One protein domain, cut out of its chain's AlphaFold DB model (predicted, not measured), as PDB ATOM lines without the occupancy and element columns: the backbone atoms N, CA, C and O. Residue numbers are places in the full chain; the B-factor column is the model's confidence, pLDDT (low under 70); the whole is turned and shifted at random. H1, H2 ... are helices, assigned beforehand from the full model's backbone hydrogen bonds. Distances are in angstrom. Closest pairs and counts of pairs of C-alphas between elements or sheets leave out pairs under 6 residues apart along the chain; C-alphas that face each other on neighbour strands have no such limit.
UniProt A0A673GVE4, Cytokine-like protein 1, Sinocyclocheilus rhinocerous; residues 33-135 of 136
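Overview. This is residues 33 to 135 of the 136 residues of the protein "Cytokine-like protein 1" of Sinocyclocheilus rhinocerous (UniProt A0A673GVE4). What shape do these atoms make? Three lengthwise helices, H1, H3 and H5, have centres in a triangle; H5 packs on both H1 and H3, while the link of residues 61 to 74 runs lengthwise over the open side between H1 and H3. The short H2 and H4 sit at one end, and residues 118 to 129 fold back from H5 to the short H6. What is its make-up? The printed part has 103 residues, with six named helices in the order H1 to H6 and no named strand: all helix. It is compact, with a radius of gyration of the C-alphas of 13.5 A, and only just elongated, spanning 39 by 26 by 20 A.

Along the chain. Where does the first helix run? H1, residues 33 to 52, spans 29.0 A from C-alpha 33 at (266.840, 261.641, 318.967). What follows? H2 is residues 57 to 60; H3, residues 75 to 87, spans 18.4 A; H4 is residues 92 to 95. H5, residues 98 to 117, spans 26.3 A, and H6, residues 130 to 133, ends at C-alpha 133 (262.390, 266.028, 297.076).

Arrangement. What does H1 touch? H1 and H5 touch at a shallow tilt of 25 degrees, opposite ways; their closest C-alphas, Gly 46 and Leu 103, are 6.0 A apart. H1 and H2 touch only at the corner, closest at C-alphas 51 and 57, 4.8 A. And H3? It touches H5, opposite ways at a shallow tilt of 32 degrees, only just short of steep, closest at C-alphas 79 and 107, 6.4 A; H1 and H3 are apart. Where are H4 and H6? H4 is close but not clearly touching H2, with C-alphas 59 and 94 closest at 6.4 A, and H6 likewise to H3, with C-alphas 78 and 132 closest at 7.6 A. Are the helix backbones complete? In H1, H3 and H5 every O i to N i+4 pair is within hydrogen-bond range; H2, H4 and H6 are too short for such a pair.

Size, cuts and confidence. How large is it? The two C-alphas farthest apart, His 54 and Gly 120, are 40.3 A apart. Which links are long? H2 to H3 and H5 to H6 are long; the printed part has no cut. Where is confidence low? Residues 131 to 135 have pLDDT under 70.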
ATOM      1  N   TYR A  33     266.009 261.223 320.089       90.75
ATOM      2  CA  TYR A  33     266.840 261.641 318.967       90.75
ATOM      3  C   TYR A  33     267.579 260.472 318.297       90.75
ATOM      4  O   TYR A  33     267.477 260.306 317.081       90.75
ATOM      5  N   SER A  34     268.295 259.627 319.053       91.94
ATOM      6  CA  SER A  34     269.079 258.544 318.441       91.94
ATOM      7  C   SER A  34     268.191 257.476 317.800       91.94
ATOM      8  O   SER A  34     268.526 256.967 316.728       91.94
ATOM      9  N   LYS A  35     267.022 257.191 318.390       93.81
ATOM     10  CA  LYS A  35     266.020 256.285 317.817       93.81
ATOM     11  C   LYS A  35     265.454 256.823 316.503       93.81
ATOM     12  O   LYS A  35     265.433 256.094 315.512       93.81
ATOM     13  N   VAL A  36     265.021 258.082 316.493       94.38
ATOM     14  CA  VAL A  36     264.451 258.754 315.315       94.38
ATOM     15  C   VAL A  36     265.486 258.862 314.196       94.38
ATOM     16  O   VAL A  36     265.184 258.536 313.050       94.38
ATOM     17  N   LEU A  37     266.734 259.207 314.527       94.94
ATOM     18  CA  LEU A  37     267.837 259.256 313.567       94.94
ATOM     19  C   LEU A  37     268.128 257.883 312.944       94.94
ATOM     20  O   LEU A  37     268.327 257.786 311.733       94.94
ATOM     21  N   ALA A  38     268.160 256.820 313.753       95.38
ATOM     22  CA  ALA A  38     268.393 255.464 313.263       95.38
ATOM     23  C   ALA A  38     267.273 255.006 312.316       95.38
ATOM     24  O   ALA A  38     267.552 254.533 311.216       95.38
ATOM     25  N   MET A  39     266.014 255.220 312.701       96.94
ATOM     26  CA  MET A  39     264.860 254.877 311.867       96.94
ATOM     27  C   MET A  39     264.793 255.711 310.582       96.94
ATOM     28  O   MET A  39     264.452 255.184 309.528       96.94
ATOM     29  N   GLY A  40     265.155 256.996 310.627       95.94
ATOM     30  CA  GLY A  40     265.221 257.830 309.425       95.94
ATOM     31  C   GLY A  40     266.235 257.308 308.402       95.94
ATOM     32  O   GLY A  40     265.941 257.241 307.203       95.94
ATOM     33  N   LYS A  41     267.404 256.849 308.871       96.56
ATOM     34  CA  LYS A  41     268.401 256.178 308.018       96.56
ATOM     35  C   LYS A  41     267.863 254.873 307.437       96.56
ATOM     36  O   LYS A  41     268.018 254.647 306.240       96.56
ATOM     37  N   GLU A  42     267.206 254.055 308.256       97.31
ATOM     38  CA  GLU A  42     266.590 252.794 307.827       97.31
ATOM     39  C   GLU A  42     265.546 253.018 306.722       97.31
ATOM     40  O   GLU A  42     265.568 252.328 305.707       97.31
ATOM     41  N   ILE A  43     264.682 254.026 306.863       97.38
ATOM     42  CA  ILE A  43     263.678 254.380 305.849       97.38
ATOM     43  C   ILE A  43     264.339 254.843 304.553       97.38
ATOM     44  O   ILE A  43     263.959 254.381 303.481       97.38
ATOM     45  N   THR A  44     265.330 255.735 304.649       96.25
ATOM     46  CA  THR A  44     266.061 256.256 303.483       96.25
ATOM     47  C   THR A  44     266.700 255.107 302.695       96.25
ATOM     48  O   THR A  44     266.552 255.006 301.479       96.25
ATOM     49  N   GLN A  45     267.355 254.180 303.399       96.44
ATOM     50  CA  GLN A  45     267.954 252.993 302.789       96.44
ATOM     51  C   GLN A  45     266.897 252.047 302.217       96.44
ATOM     52  O   GLN A  45     267.054 251.567 301.098       96.44
ATOM     53  N   GLY A  46     265.812 251.789 302.948       96.56
ATOM     54  CA  GLY A  46     264.731 250.917 302.499       96.56
ATOM     55  C   GLY A  46     264.027 251.445 301.248       96.56
ATOM     56  O   GLY A  46     263.714 250.665 300.351       96.56
ATOM     57  N   ALA A  47     263.831 252.763 301.145       95.50
ATOM     58  CA  ALA A  47     263.274 253.410 299.962       95.50
ATOM     59  C   ALA A  47     264.181 253.239 298.735       95.50
ATOM     60  O   ALA A  47     263.703 252.836 297.676       95.50
ATOM     61  N   ALA A  48     265.493 253.449 298.890       95.38
ATOM     62  CA  ALA A  48     266.454 253.190 297.821       95.38
ATOM     63  C   ALA A  48     266.479 251.702 297.423       95.38
ATOM     64  O   ALA A  48     266.442 251.368 296.240       95.38
ATOM     65  N   GLN A  49     266.459 250.793 298.403       95.06
ATOM     66  CA  GLN A  49     266.496 249.350 298.159       95.06
ATOM     67  C   GLN A  49     265.301 248.864 297.343       95.06
ATOM     68  O   GLN A  49     265.497 248.111 296.393       95.06
ATOM     69  N   ILE A  50     264.072 249.288 297.666       94.81
ATOM     70  CA  ILE A  50     262.901 248.852 296.891       94.81
ATOM     71  C   ILE A  50     262.932 249.375 295.454       94.81
ATOM     72  O   ILE A  50     262.323 248.760 294.588       94.81
ATOM     73  N   LYS A  51     263.631 250.485 295.179       93.69
ATOM     74  CA  LYS A  51     263.811 251.000 293.817       93.69
ATOM     75  C   LYS A  51     264.794 250.159 293.019       93.69
ATOM     76  O   LYS A  51     264.573 249.978 291.833       93.69
ATOM     77  N   THR A  52     265.847 249.631 293.641       92.06
ATOM     78  CA  THR A  52     266.911 248.882 292.948       92.06
ATOM     79  C   THR A  52     266.714 247.368 292.946       92.06
ATOM     80  O   THR A  52     267.402 246.653 292.223       92.06
ATOM     81  N   ASP A  53     265.825 246.852 293.789       93.00
ATOM     82  CA  ASP A  53     265.641 245.420 293.982       93.00
ATOM     83  C   ASP A  53     264.897 244.755 292.822       93.00
ATOM     84  O   ASP A  53     263.855 245.240 292.396       93.00
ATOM     85  N   HIS A  54     265.366 243.596 292.362       89.94
ATOM     86  CA  HIS A  54     264.794 242.900 291.204       89.94
ATOM     87  C   HIS A  54     263.273 242.664 291.312       89.94
ATOM     88  O   HIS A  54     262.545 242.846 290.335       89.94
ATOM     89  N   ASP A  55     262.777 242.317 292.504       89.25
ATOM     90  CA  ASP A  55     261.373 241.941 292.702       89.25
ATOM     91  C   ASP A  55     260.429 243.149 292.782       89.25
ATOM     92  O   ASP A  55     259.217 243.008 292.608       89.25
ATOM     93  N   THR A  56     260.969 244.340 293.062       92.88
ATOM     94  CA  THR A  56     260.175 245.557 293.296       92.88
ATOM     95  C   THR A  56     260.527 246.709 292.356       92.88
ATOM     96  O   THR A  56     259.689 247.572 292.140       92.88
ATOM     97  N   HIS A  57     261.664 246.688 291.664       91.19
ATOM     98  CA  HIS A  57     262.117 247.762 290.775       91.19
ATOM     99  C   HIS A  57     261.048 248.168 289.749       91.19
ATOM    100  O   HIS A  57     260.758 249.347 289.566       91.19
ATOM    101  N   ARG A  58     260.394 247.198 289.094       90.56
ATOM    102  CA  ARG A  58     259.411 247.470 288.027       90.56
ATOM    103  C   ARG A  58     258.267 248.393 288.474       90.56
ATOM    104  O   ARG A  58     257.791 249.211 287.692       90.56
ATOM    105  N   CYS A  59     257.820 248.243 289.712       91.69
ATOM    106  CA  CYS A  59     256.676 248.953 290.278       91.69
ATOM    107  C   CYS A  59     257.083 250.120 291.182       91.69
ATOM    108  O   CYS A  59     256.215 250.897 291.553       91.69
ATOM    109  N   THR A  60     258.355 250.260 291.549       93.88
ATOM    110  CA  THR A  60     258.835 251.313 292.458       93.88
ATOM    111  C   THR A  60     259.776 252.299 291.775       93.88
ATOM    112  O   THR A  60     259.996 253.371 292.320       93.88
ATOM    113  N   ALA A  61     260.296 252.005 290.578       91.31
ATOM    114  CA  ALA A  61     261.254 252.869 289.882       91.31
ATOM    115  C   ALA A  61     260.737 254.297 289.631       91.31
ATOM    116  O   ALA A  61     261.525 255.235 289.576       91.31
ATOM    117  N   HIS A  62     259.419 254.467 289.500       89.69
ATOM    118  CA  HIS A  62     258.775 255.770 289.314       89.69
ATOM    119  C   HIS A  62     258.540 256.536 290.625       89.69
ATOM    120  O   HIS A  62     258.080 257.676 290.590       89.69
ATOM    121  N   LEU A  63     258.791 255.911 291.780       91.69
ATOM    122  CA  LEU A  63     258.693 256.584 293.065       91.69
ATOM    123  C   LEU A  63     259.847 257.588 293.203       91.69
ATOM    124  O   LEU A  63     260.984 257.285 292.812       91.69
ATOM    125  N   PRO A  64     259.579 258.774 293.775       91.75
ATOM    126  CA  PRO A  64     260.632 259.730 294.072       91.75
ATOM    127  C   PRO A  64     261.610 259.122 295.077       91.75
ATOM    128  O   PRO A  64     261.260 258.222 295.842       91.75
ATOM    129  N   ASP A  65     262.841 259.613 295.087       91.88
ATOM    130  CA  ASP A  65     263.759 259.282 296.168       91.88
ATOM    131  C   ASP A  65     263.256 259.865 297.489       91.88
ATOM    132  O   ASP A  65     262.646 260.935 297.535       91.88
ATOM    133  N   LEU A  66     263.482 259.123 298.571       92.19
ATOM    134  CA  LEU A  66     263.058 259.513 299.907       92.19
ATOM    135  C   LEU A  66     264.275 259.636 300.808       92.19
ATOM    136  O   LEU A  66     264.911 258.639 301.146       92.19
ATOM    137  N   TYR A  67     264.533 260.861 301.255       91.69
ATOM    138  CA  TYR A  67     265.518 261.151 302.283       91.69
ATOM    139  C   TYR A  67     264.824 261.648 303.550       91.69
ATOM    140  O   TYR A  67     264.058 262.612 303.514       91.69
ATOM    141  N   ILE A  68     265.094 261.001 304.683       92.62
ATOM    142  CA  ILE A  68     264.570 261.425 305.984       92.62
ATOM    143  C   ILE A  68     265.611 262.292 306.695       92.62
ATOM    144  O   ILE A  68     266.563 261.778 307.283       92.62
ATOM    145  N   ASP A  69     265.399 263.612 306.683       91.44
ATOM    146  CA  ASP A  69     266.117 264.545 307.558       91.44
ATOM    147  C   ASP A  69     265.274 264.837 308.799       91.44
ATOM    148  O   ASP A  69     264.304 265.590 308.753       91.44
ATOM    149  N   VAL A  70     265.660 264.248 309.928       89.38
ATOM    150  CA  VAL A  70     264.952 264.409 311.209       89.38
ATOM    151  C   VAL A  70     265.033 265.834 311.763       89.38
ATOM    152  O   VAL A  70     264.269 266.183 312.658       89.38
ATOM    153  N   HIS A  71     265.930 266.659 311.220       89.81
ATOM    154  CA  HIS A  71     266.061 268.070 311.566       89.81
ATOM    155  C   HIS A  71     265.236 268.983 310.657       89.81
ATOM    156  O   HIS A  71     265.252 270.198 310.845       89.81
ATOM    157  N   ASN A  72     264.541 268.436 309.659       89.56
ATOM    158  CA  ASN A  72     263.714 269.210 308.748       89.56
ATOM    159  C   ASN A  72     262.245 269.162 309.188       89.56
ATOM    160  O   ASN A  72     261.684 268.084 309.378       89.56
ATOM    161  N   ALA A  73     261.605 270.323 309.312       88.25
ATOM    162  CA  ALA A  73     260.210 270.447 309.730       88.25
ATOM    163  C   ALA A  73     259.229 269.715 308.790       88.25
ATOM    164  O   ALA A  73     258.160 269.276 309.215       88.25
ATOM    165  N   CYS A  74     259.596 269.523 307.522       90.38
ATOM    166  CA  CYS A  74     258.748 268.891 306.512       90.38
ATOM    167  C   CYS A  74     258.765 267.357 306.567       90.38
ATOM    168  O   CYS A  74     257.977 266.714 305.873       90.38
ATOM    169  N   VAL A  75     259.618 266.752 307.400       91.81
ATOM    170  CA  VAL A  75     259.841 265.297 307.459       91.81
ATOM    171  C   VAL A  75     258.553 264.487 307.645       91.81
ATOM    172  O   VAL A  75     258.358 263.458 306.998       91.81
ATOM    173  N   MET A  76     257.629 264.981 308.472       91.69
ATOM    174  CA  MET A  76     256.332 264.339 308.717       91.69
ATOM    175  C   MET A  76     255.446 264.337 307.466       91.69
ATOM    176  O   MET A  76     254.810 263.329 307.151       91.69
ATOM    177  N   SER A  77     255.441 265.446 306.724       92.12
ATOM    178  CA  SER A  77     254.719 265.574 305.454       92.12
ATOM    179  C   SER A  77     255.322 264.671 304.373       92.12
ATOM    180  O   SER A  77     254.590 263.973 303.666       92.12
ATOM    181  N   SER A  78     256.656 264.603 304.292       92.50
ATOM    182  CA  SER A  78     257.370 263.721 303.362       92.50
ATOM    183  C   SER A  78     257.044 262.246 303.609       92.50
ATOM    184  O   SER A  78     256.747 261.520 302.661       92.50
ATOM    185  N   MET A  79     257.016 261.813 304.875       95.06
ATOM    186  CA  MET A  79     256.618 260.450 305.246       95.06
ATOM    187  C   MET A  79     255.179 260.128 304.821       95.06
ATOM    188  O   MET A  79     254.946 259.089 304.204       95.06
ATOM    189  N   ASN A  80     254.223 261.019 305.102       94.62
ATOM    190  CA  ASN A  80     252.825 260.827 304.702       94.62
ATOM    191  C   ASN A  80     252.660 260.763 303.180       94.62
ATOM    192  O   ASN A  80     251.997 259.861 302.673       94.62
ATOM    193  N   SER A  81     253.306 261.676 302.453       93.88
ATOM    194  CA  SER A  81     253.263 261.709 300.989       93.88
ATOM    195  C   SER A  81     253.806 260.411 300.391       93.88
ATOM    196  O   SER A  81     253.184 259.816 299.511       93.88
ATOM    197  N   TYR A  82     254.928 259.915 300.917       94.75
ATOM    198  CA  TYR A  82     255.506 258.657 300.458       94.75
ATOM    199  C   TYR A  82     254.622 257.447 300.795       94.75
ATOM    200  O   TYR A  82     254.454 256.559 299.963       94.75
ATOM    201  N   LEU A  83     253.995 257.419 301.979       95.69
ATOM    202  CA  LEU A  83     253.018 256.383 302.332       95.69
ATOM    203  C   LEU A  83     251.841 256.350 301.354       95.69
ATOM    204  O   LEU A  83     251.458 255.265 300.924       95.69
ATOM    205  N   SER A  84     251.309 257.510 300.957       94.62
ATOM    206  CA  SER A  84     250.240 257.582 299.955       94.62
ATOM    207  C   SER A  84     250.665 256.988 298.611       94.62
ATOM    208  O   SER A  84     249.885 256.269 297.989       94.62
ATOM    209  N   LEU A  85     251.911 257.216 298.182       93.75
ATOM    210  CA  LEU A  85     252.449 256.602 296.966       93.75
ATOM    211  C   LEU A  85     252.577 255.078 297.102       93.75
ATOM    212  O   LEU A  85     252.171 254.342 296.204       93.75
ATOM    213  N   LEU A  86     253.080 254.593 298.243       93.50
ATOM    214  CA  LEU A  86     253.171 253.157 298.523       93.50
ATOM    215  C   LEU A  86     251.794 252.485 298.598       93.50
ATOM    216  O   LEU A  86     251.657 251.323 298.215       93.50
ATOM    217  N   ASP A  87     250.783 253.166 299.131       91.50
ATOM    218  CA  ASP A  87     249.405 252.666 299.196       91.50
ATOM    219  C   ASP A  87     248.725 252.694 297.810       91.50
ATOM    220  O   ASP A  87     247.873 251.853 297.526       91.50
ATOM    221  N   GLY A  88     249.166 253.584 296.914       90.25
ATOM    222  CA  GLY A  88     248.721 253.688 295.521       90.25
ATOM    223  C   GLY A  88     249.358 252.692 294.539       90.25
ATOM    224  O   GLY A  88     249.017 252.705 293.352       90.25
ATOM    225  N   LEU A  89     250.264 251.816 294.990       90.50
ATOM    226  CA  LEU A  89     250.908 250.820 294.127       90.50
ATOM    227  C   LEU A  89     249.873 249.854 293.526       90.50
ATOM    228  O   LEU A  89     249.315 248.993 294.205       90.50
ATOM    229  N   ARG A  90     249.648 249.967 292.210       81.94
ATOM    230  CA  ARG A  90     248.646 249.170 291.473       81.94
ATOM    231  C   ARG A  90     248.998 247.681 291.415       81.94
ATOM    232  O   ARG A  90     248.113 246.827 291.390       81.94
ATOM    233  N   GLU A  91     250.288 247.355 291.383       85.44
ATOM    234  CA  GLU A  91     250.761 245.977 291.292       85.44
ATOM    235  C   GLU A  91     250.782 245.320 292.678       85.44
ATOM    236  O   GLU A  91     251.708 245.508 293.466       85.44
ATOM    237  N   ARG A  92     249.767 244.497 292.982       82.69
ATOM    238  CA  ARG A  92     249.680 243.809 294.284       82.69
ATOM    239  C   ARG A  92     250.930 242.987 294.601       82.69
ATOM    240  O   ARG A  92     251.404 243.018 295.729       82.69
ATOM    241  N   ARG A  93     251.488 242.276 293.617       82.25
ATOM    242  CA  ARG A  93     252.682 241.433 293.826       82.25
ATOM    243  C   ARG A  93     253.848 242.226 294.409       82.25
ATOM    244  O   ARG A  93     254.537 241.719 295.279       82.25
ATOM    245  N   CYS A  94     253.982 243.478 293.991       86.75
ATOM    246  CA  CYS A  94     254.957 244.424 294.499       86.75
ATOM    247  C   CYS A  94     254.587 244.984 295.874       86.75
ATOM    248  O   CYS A  94     255.379 244.919 296.816       86.75
ATOM    249  N   ALA A  95     253.356 245.487 296.004       86.31
ATOM    250  CA  ALA A  95     252.881 246.124 297.226       86.31
ATOM    251  C   ALA A  95     252.938 245.184 298.441       86.31
ATOM    252  O   ALA A  95     253.191 245.640 299.552       86.31
ATOM    253  N   TYR A  96     252.727 243.878 298.248       89.50
ATOM    254  CA  TYR A  96     252.743 242.866 299.313       89.50
ATOM    255  C   TYR A  96     254.095 242.161 299.495       89.50
ATOM    256  O   TYR A  96     254.189 241.220 300.285       89.50
ATOM    257  N   THR A  97     255.157 242.605 298.817       93.88
ATOM    258  CA  THR A  97     256.503 242.110 299.131       93.88
ATOM    259  C   THR A  97     256.894 242.492 300.557       93.88
ATOM    260  O   THR A  97     256.519 243.550 301.072       93.88
ATOM    261  N   ARG A  98     257.701 241.643 301.207       93.88
ATOM    262  CA  ARG A  98     258.181 241.909 302.573       93.88
ATOM    263  C   ARG A  98     258.925 243.241 302.678       93.88
ATOM    264  O   ARG A  98     258.754 243.931 303.672       93.88
ATOM    265  N   LYS A  99     259.695 243.619 301.652       94.06
ATOM    266  CA  LYS A  99     260.472 244.870 301.628       94.06
ATOM    267  C   LYS A  99     259.560 246.099 301.646       94.06
ATOM    268  O   LYS A  99     259.722 246.959 302.506       94.06
ATOM    269  N   VAL A 100     258.545 246.136 300.776       95.31
ATOM    270  CA  VAL A 100     257.584 247.252 300.720       95.31
ATOM    271  C   VAL A 100     256.735 247.326 301.992       95.31
ATOM    272  O   VAL A 100     256.547 248.410 302.541       95.31
ATOM    273  N   GLN A 101     256.266 246.186 302.510       95.38
ATOM    274  CA  GLN A 101     255.494 246.152 303.759       95.38
ATOM    275  C   GLN A 101     256.327 246.580 304.971       95.38
ATOM    276  O   GLN A 101     255.840 247.344 305.802       95.38
ATOM    277  N   SER A 102     257.582 246.132 305.052       96.00
ATOM    278  CA  SER A 102     258.508 246.544 306.107       96.00
ATOM    279  C   SER A 102     258.756 248.047 306.048       96.00
ATOM    280  O   SER A 102     258.593 248.723 307.056       96.00
ATOM    281  N   LEU A 103     259.056 248.595 304.865       97.06
ATOM    282  CA  LEU A 103     259.259 250.033 304.694       97.06
ATOM    283  C   LEU A 103     258.023 250.828 305.136       97.06
ATOM    284  O   LEU A 103     258.133 251.762 305.926       97.06
ATOM    285  N   ARG A 104     256.830 250.416 304.695       96.75
ATOM    286  CA  ARG A 104     255.560 251.034 305.101       96.75
ATOM    287  C   ARG A 104     255.369 251.008 306.620       96.75
ATOM    288  O   ARG A 104     254.939 252.004 307.201       96.75
ATOM    289  N   ALA A 105     255.677 249.883 307.264       97.31
ATOM    290  CA  ALA A 105     255.560 249.732 308.708       97.31
ATOM    291  C   ALA A 105     256.539 250.645 309.459       97.31
ATOM    292  O   ALA A 105     256.117 251.347 310.377       97.31
ATOM    293  N   VAL A 106     257.805 250.696 309.038       97.81
ATOM    294  CA  VAL A 106     258.834 251.534 309.673       97.81
ATOM    295  C   VAL A 106     258.518 253.021 309.499       97.81
ATOM    296  O   VAL A 106     258.630 253.770 310.468       97.81
ATOM    297  N   ILE A 107     258.029 253.458 308.328       97.56
ATOM    298  CA  ILE A 107     257.593 254.852 308.122       97.56
ATOM    299  C   ILE A 107     256.443 255.212 309.072       97.56
ATOM    300  O   ILE A 107     256.504 256.230 309.761       97.56
ATOM    301  N   ARG A 108     255.408 254.364 309.168       97.31
ATOM    302  CA  ARG A 108     254.286 254.584 310.104       97.31
ATOM    303  C   ARG A 108     254.755 254.610 311.555       97.31
ATOM    304  O   ARG A 108     254.300 255.441 312.337       97.31
ATOM    305  N   GLN A 109     255.674 253.719 311.913       97.00
ATOM    306  CA  GLN A 109     256.233 253.665 313.255       97.00
ATOM    307  C   GLN A 109     257.026 254.934 313.579       97.00
ATOM    308  O   GLN A 109     256.844 255.492 314.660       97.00
ATOM    309  N   LEU A 110     257.859 255.418 312.651       96.12
ATOM    310  CA  LEU A 110     258.606 256.656 312.842       96.12
ATOM    311  C   LEU A 110     257.662 257.849 312.997       96.12
ATOM    312  O   LEU A 110     257.825 258.630 313.930       96.12
ATOM    313  N   TYR A 111     256.631 257.943 312.154       95.00
ATOM    314  CA  TYR A 111     255.612 258.984 312.254       95.00
ATOM    315  C   TYR A 111     254.968 259.020 313.647       95.00
ATOM    316  O   TYR A 111     254.871 260.080 314.266       95.00
ATOM    317  N   ILE A 112     254.564 257.865 314.185       94.50
ATOM    318  CA  ILE A 112     253.972 257.763 315.530       94.50
ATOM    319  C   ILE A 112     254.988 258.152 316.609       94.50
ATOM    320  O   ILE A 112     254.656 258.893 317.534       94.50
ATOM    321  N   ILE A 113     256.231 257.680 316.499       93.00
ATOM    322  CA  ILE A 113     257.287 258.009 317.463       93.00
ATOM    323  C   ILE A 113     257.532 259.517 317.485       93.00
ATOM    324  O   ILE A 113     257.523 260.101 318.561       93.00
ATOM    325  N   MET A 114     257.678 260.158 316.327       92.50
ATOM    326  CA  MET A 114     257.926 261.598 316.240       92.50
ATOM    327  C   MET A 114     256.718 262.430 316.693       92.50
ATOM    328  O   MET A 114     256.897 263.416 317.400       92.50
ATOM    329  N   SER A 115     255.495 262.033 316.324       90.50
ATOM    330  CA  SER A 115     254.278 262.801 316.648       90.50
ATOM    331  C   SER A 115     253.778 262.629 318.079       90.50
ATOM    332  O   SER A 115     253.101 263.521 318.576       90.50
ATOM    333  N   GLN A 116     254.057 261.498 318.728       90.00
ATOM    334  CA  GLN A 116     253.492 261.187 320.045       90.00
ATOM    335  C   GLN A 116     254.562 260.969 321.108       90.00
ATOM    336  O   GLN A 116     254.489 261.553 322.181       90.00
ATOM    337  N   LYS A 117     255.536 260.091 320.843       87.69
ATOM    338  CA  LYS A 117     256.493 259.646 321.871       87.69
ATOM    339  C   LYS A 117     257.626 260.641 322.097       87.69
ATOM    340  O   LYS A 117     258.021 260.831 323.234       87.69
ATOM    341  N   CYS A 118     258.106 261.252 321.022       89.38
ATOM    342  CA  CYS A 118     259.202 262.218 320.997       89.38
ATOM    343  C   CYS A 118     258.707 263.632 320.673       89.38
ATOM    344  O   CYS A 118     259.465 264.474 320.189       89.38
ATOM    345  N   HIS A 119     257.412 263.880 320.880       85.75
ATOM    346  CA  HIS A 119     256.816 265.176 320.617       85.75
ATOM    347  C   HIS A 119     257.413 266.225 321.562       85.75
ATOM    348  O   HIS A 119     257.328 266.079 322.777       85.75
ATOM    349  N   GLY A 120     257.987 267.290 321.004       80.62
ATOM    350  CA  GLY A 120     258.646 268.351 321.775       80.62
ATOM    351  C   GLY A 120     260.111 268.077 322.135       80.62
ATOM    352  O   GLY A 120     260.816 269.018 322.477       80.62
ATOM    353  N   ASP A 121     260.594 266.840 321.974       83.56
ATOM    354  CA  ASP A 121     262.008 266.484 322.191       83.56
ATOM    355  C   ASP A 121     262.874 266.723 320.946       83.56
ATOM    356  O   ASP A 121     264.104 266.771 321.014       83.56
ATOM    357  N   LEU A 122     262.237 266.819 319.778       82.56
ATOM    358  CA  LEU A 122     262.903 266.986 318.492       82.56
ATOM    359  C   LEU A 122     262.954 268.465 318.113       82.56
ATOM    360  O   LEU A 122     261.929 269.143 318.070       82.56
ATOM    361  N   VAL A 123     264.154 268.945 317.788       83.12
ATOM    362  CA  VAL A 123     264.382 270.310 317.305       83.12
ATOM    363  C   VAL A 123     264.548 270.284 315.790       83.12
ATOM    364  O   VAL A 123     265.495 269.690 315.270       83.12
ATOM    365  N   PHE A 124     263.644 270.961 315.082       81.00
ATOM    366  CA  PHE A 124     263.779 271.197 313.648       81.00
ATOM    367  C   PHE A 124     264.667 272.421 313.419       81.00
ATOM    368  O   PHE A 124     264.385 273.506 313.917       81.00
ATOM    369  N   THR A 125     265.752 272.243 312.672       77.31
ATOM    370  CA  THR A 125     266.722 273.301 312.351       77.31
ATOM    371  C   THR A 125     266.638 273.751 310.892       77.31
ATOM    372  O   THR A 125     267.356 274.664 310.489       77.31
ATOM    373  N   ARG A 126     265.779 273.110 310.089       79.81
ATOM    374  CA  ARG A 126     265.561 273.387 308.664       79.81
ATOM    375  C   ARG A 126     264.072 273.322 308.331       79.81
ATOM    376  O   ARG A 126     263.350 272.506 308.897       79.81
ATOM    377  N   ASP A 127     263.641 274.109 307.359       78.88
ATOM    378  CA  ASP A 127     262.260 274.183 306.856       78.88
ATOM    379  C   ASP A 127     262.176 274.153 305.316       78.88
ATOM    380  O   ASP A 127     261.095 274.219 304.736       78.88
ATOM    381  N   ASN A 128     263.312 273.988 304.631       78.44
ATOM    382  CA  ASN A 128     263.346 273.833 303.182       78.44
ATOM    383  C   ASN A 128     262.848 272.432 302.775       78.44
ATOM    384  O   ASN A 128     263.620 271.467 302.770       78.44
ATOM    385  N   CYS A 129     261.558 272.320 302.448       76.06
ATOM    386  CA  CYS A 129     260.937 271.062 302.029       76.06
ATOM    387  C   CYS A 129     261.418 270.575 300.650       76.06
ATOM    388  O   CYS A 129     261.489 269.367 300.426       76.06
ATOM    389  N   GLU A 130     261.778 271.486 299.739       72.38
ATOM    390  CA  GLU A 130     262.240 271.139 298.383       72.38
ATOM    391  C   GLU A 130     263.543 270.331 298.435       72.38
ATOM    392  O   GLU A 130     263.767 269.410 297.646       72.38
ATOM    393  N   ALA A 131     264.380 270.595 299.443       64.88
ATOM    394  CA  ALA A 131     265.620 269.859 299.663       64.88
ATOM    395  C   ALA A 131     265.407 268.359 299.949       64.88
ATOM    396  O   ALA A 131     266.345 267.585 299.773       64.88
ATOM    397  N   LEU A 132     264.211 267.938 300.380       61.94
ATOM    398  CA  LEU A 132     263.880 266.525 300.603       61.94
ATOM    399  C   LEU A 132     263.384 265.824 299.333       61.94
ATOM    400  O   LEU A 132     263.503 264.607 299.239       61.94
ATOM    401  N   GLN A 133     262.856 266.570 298.357       60.56
ATOM    402  CA  GLN A 133     262.390 266.028 297.076       60.56
ATOM    403  C   GLN A 133     263.522 265.867 296.050       60.56
ATOM    404  O   GLN A 133     263.401 265.053 295.139       60.56
ATOM    405  N   HIS A 134     264.621 266.615 296.202       54.38
ATOM    406  CA  HIS A 134     265.704 266.699 295.211       54.38
ATOM    407  C   HIS A 134     267.054 266.090 295.639       54.38
ATOM    408  O   HIS A 134     268.026 266.212 294.901       54.38
ATOM    409  N   ARG A 135     267.160 265.452 296.815       51.72
ATOM    410  CA  ARG A 135     268.417 264.842 297.319       51.72
ATOM    411  C   ARG A 135     268.539 263.328 297.066       51.72
ATOM    412  O   ARG A 135     269.214 262.643 297.834       51.72
TER     413      ARG A 135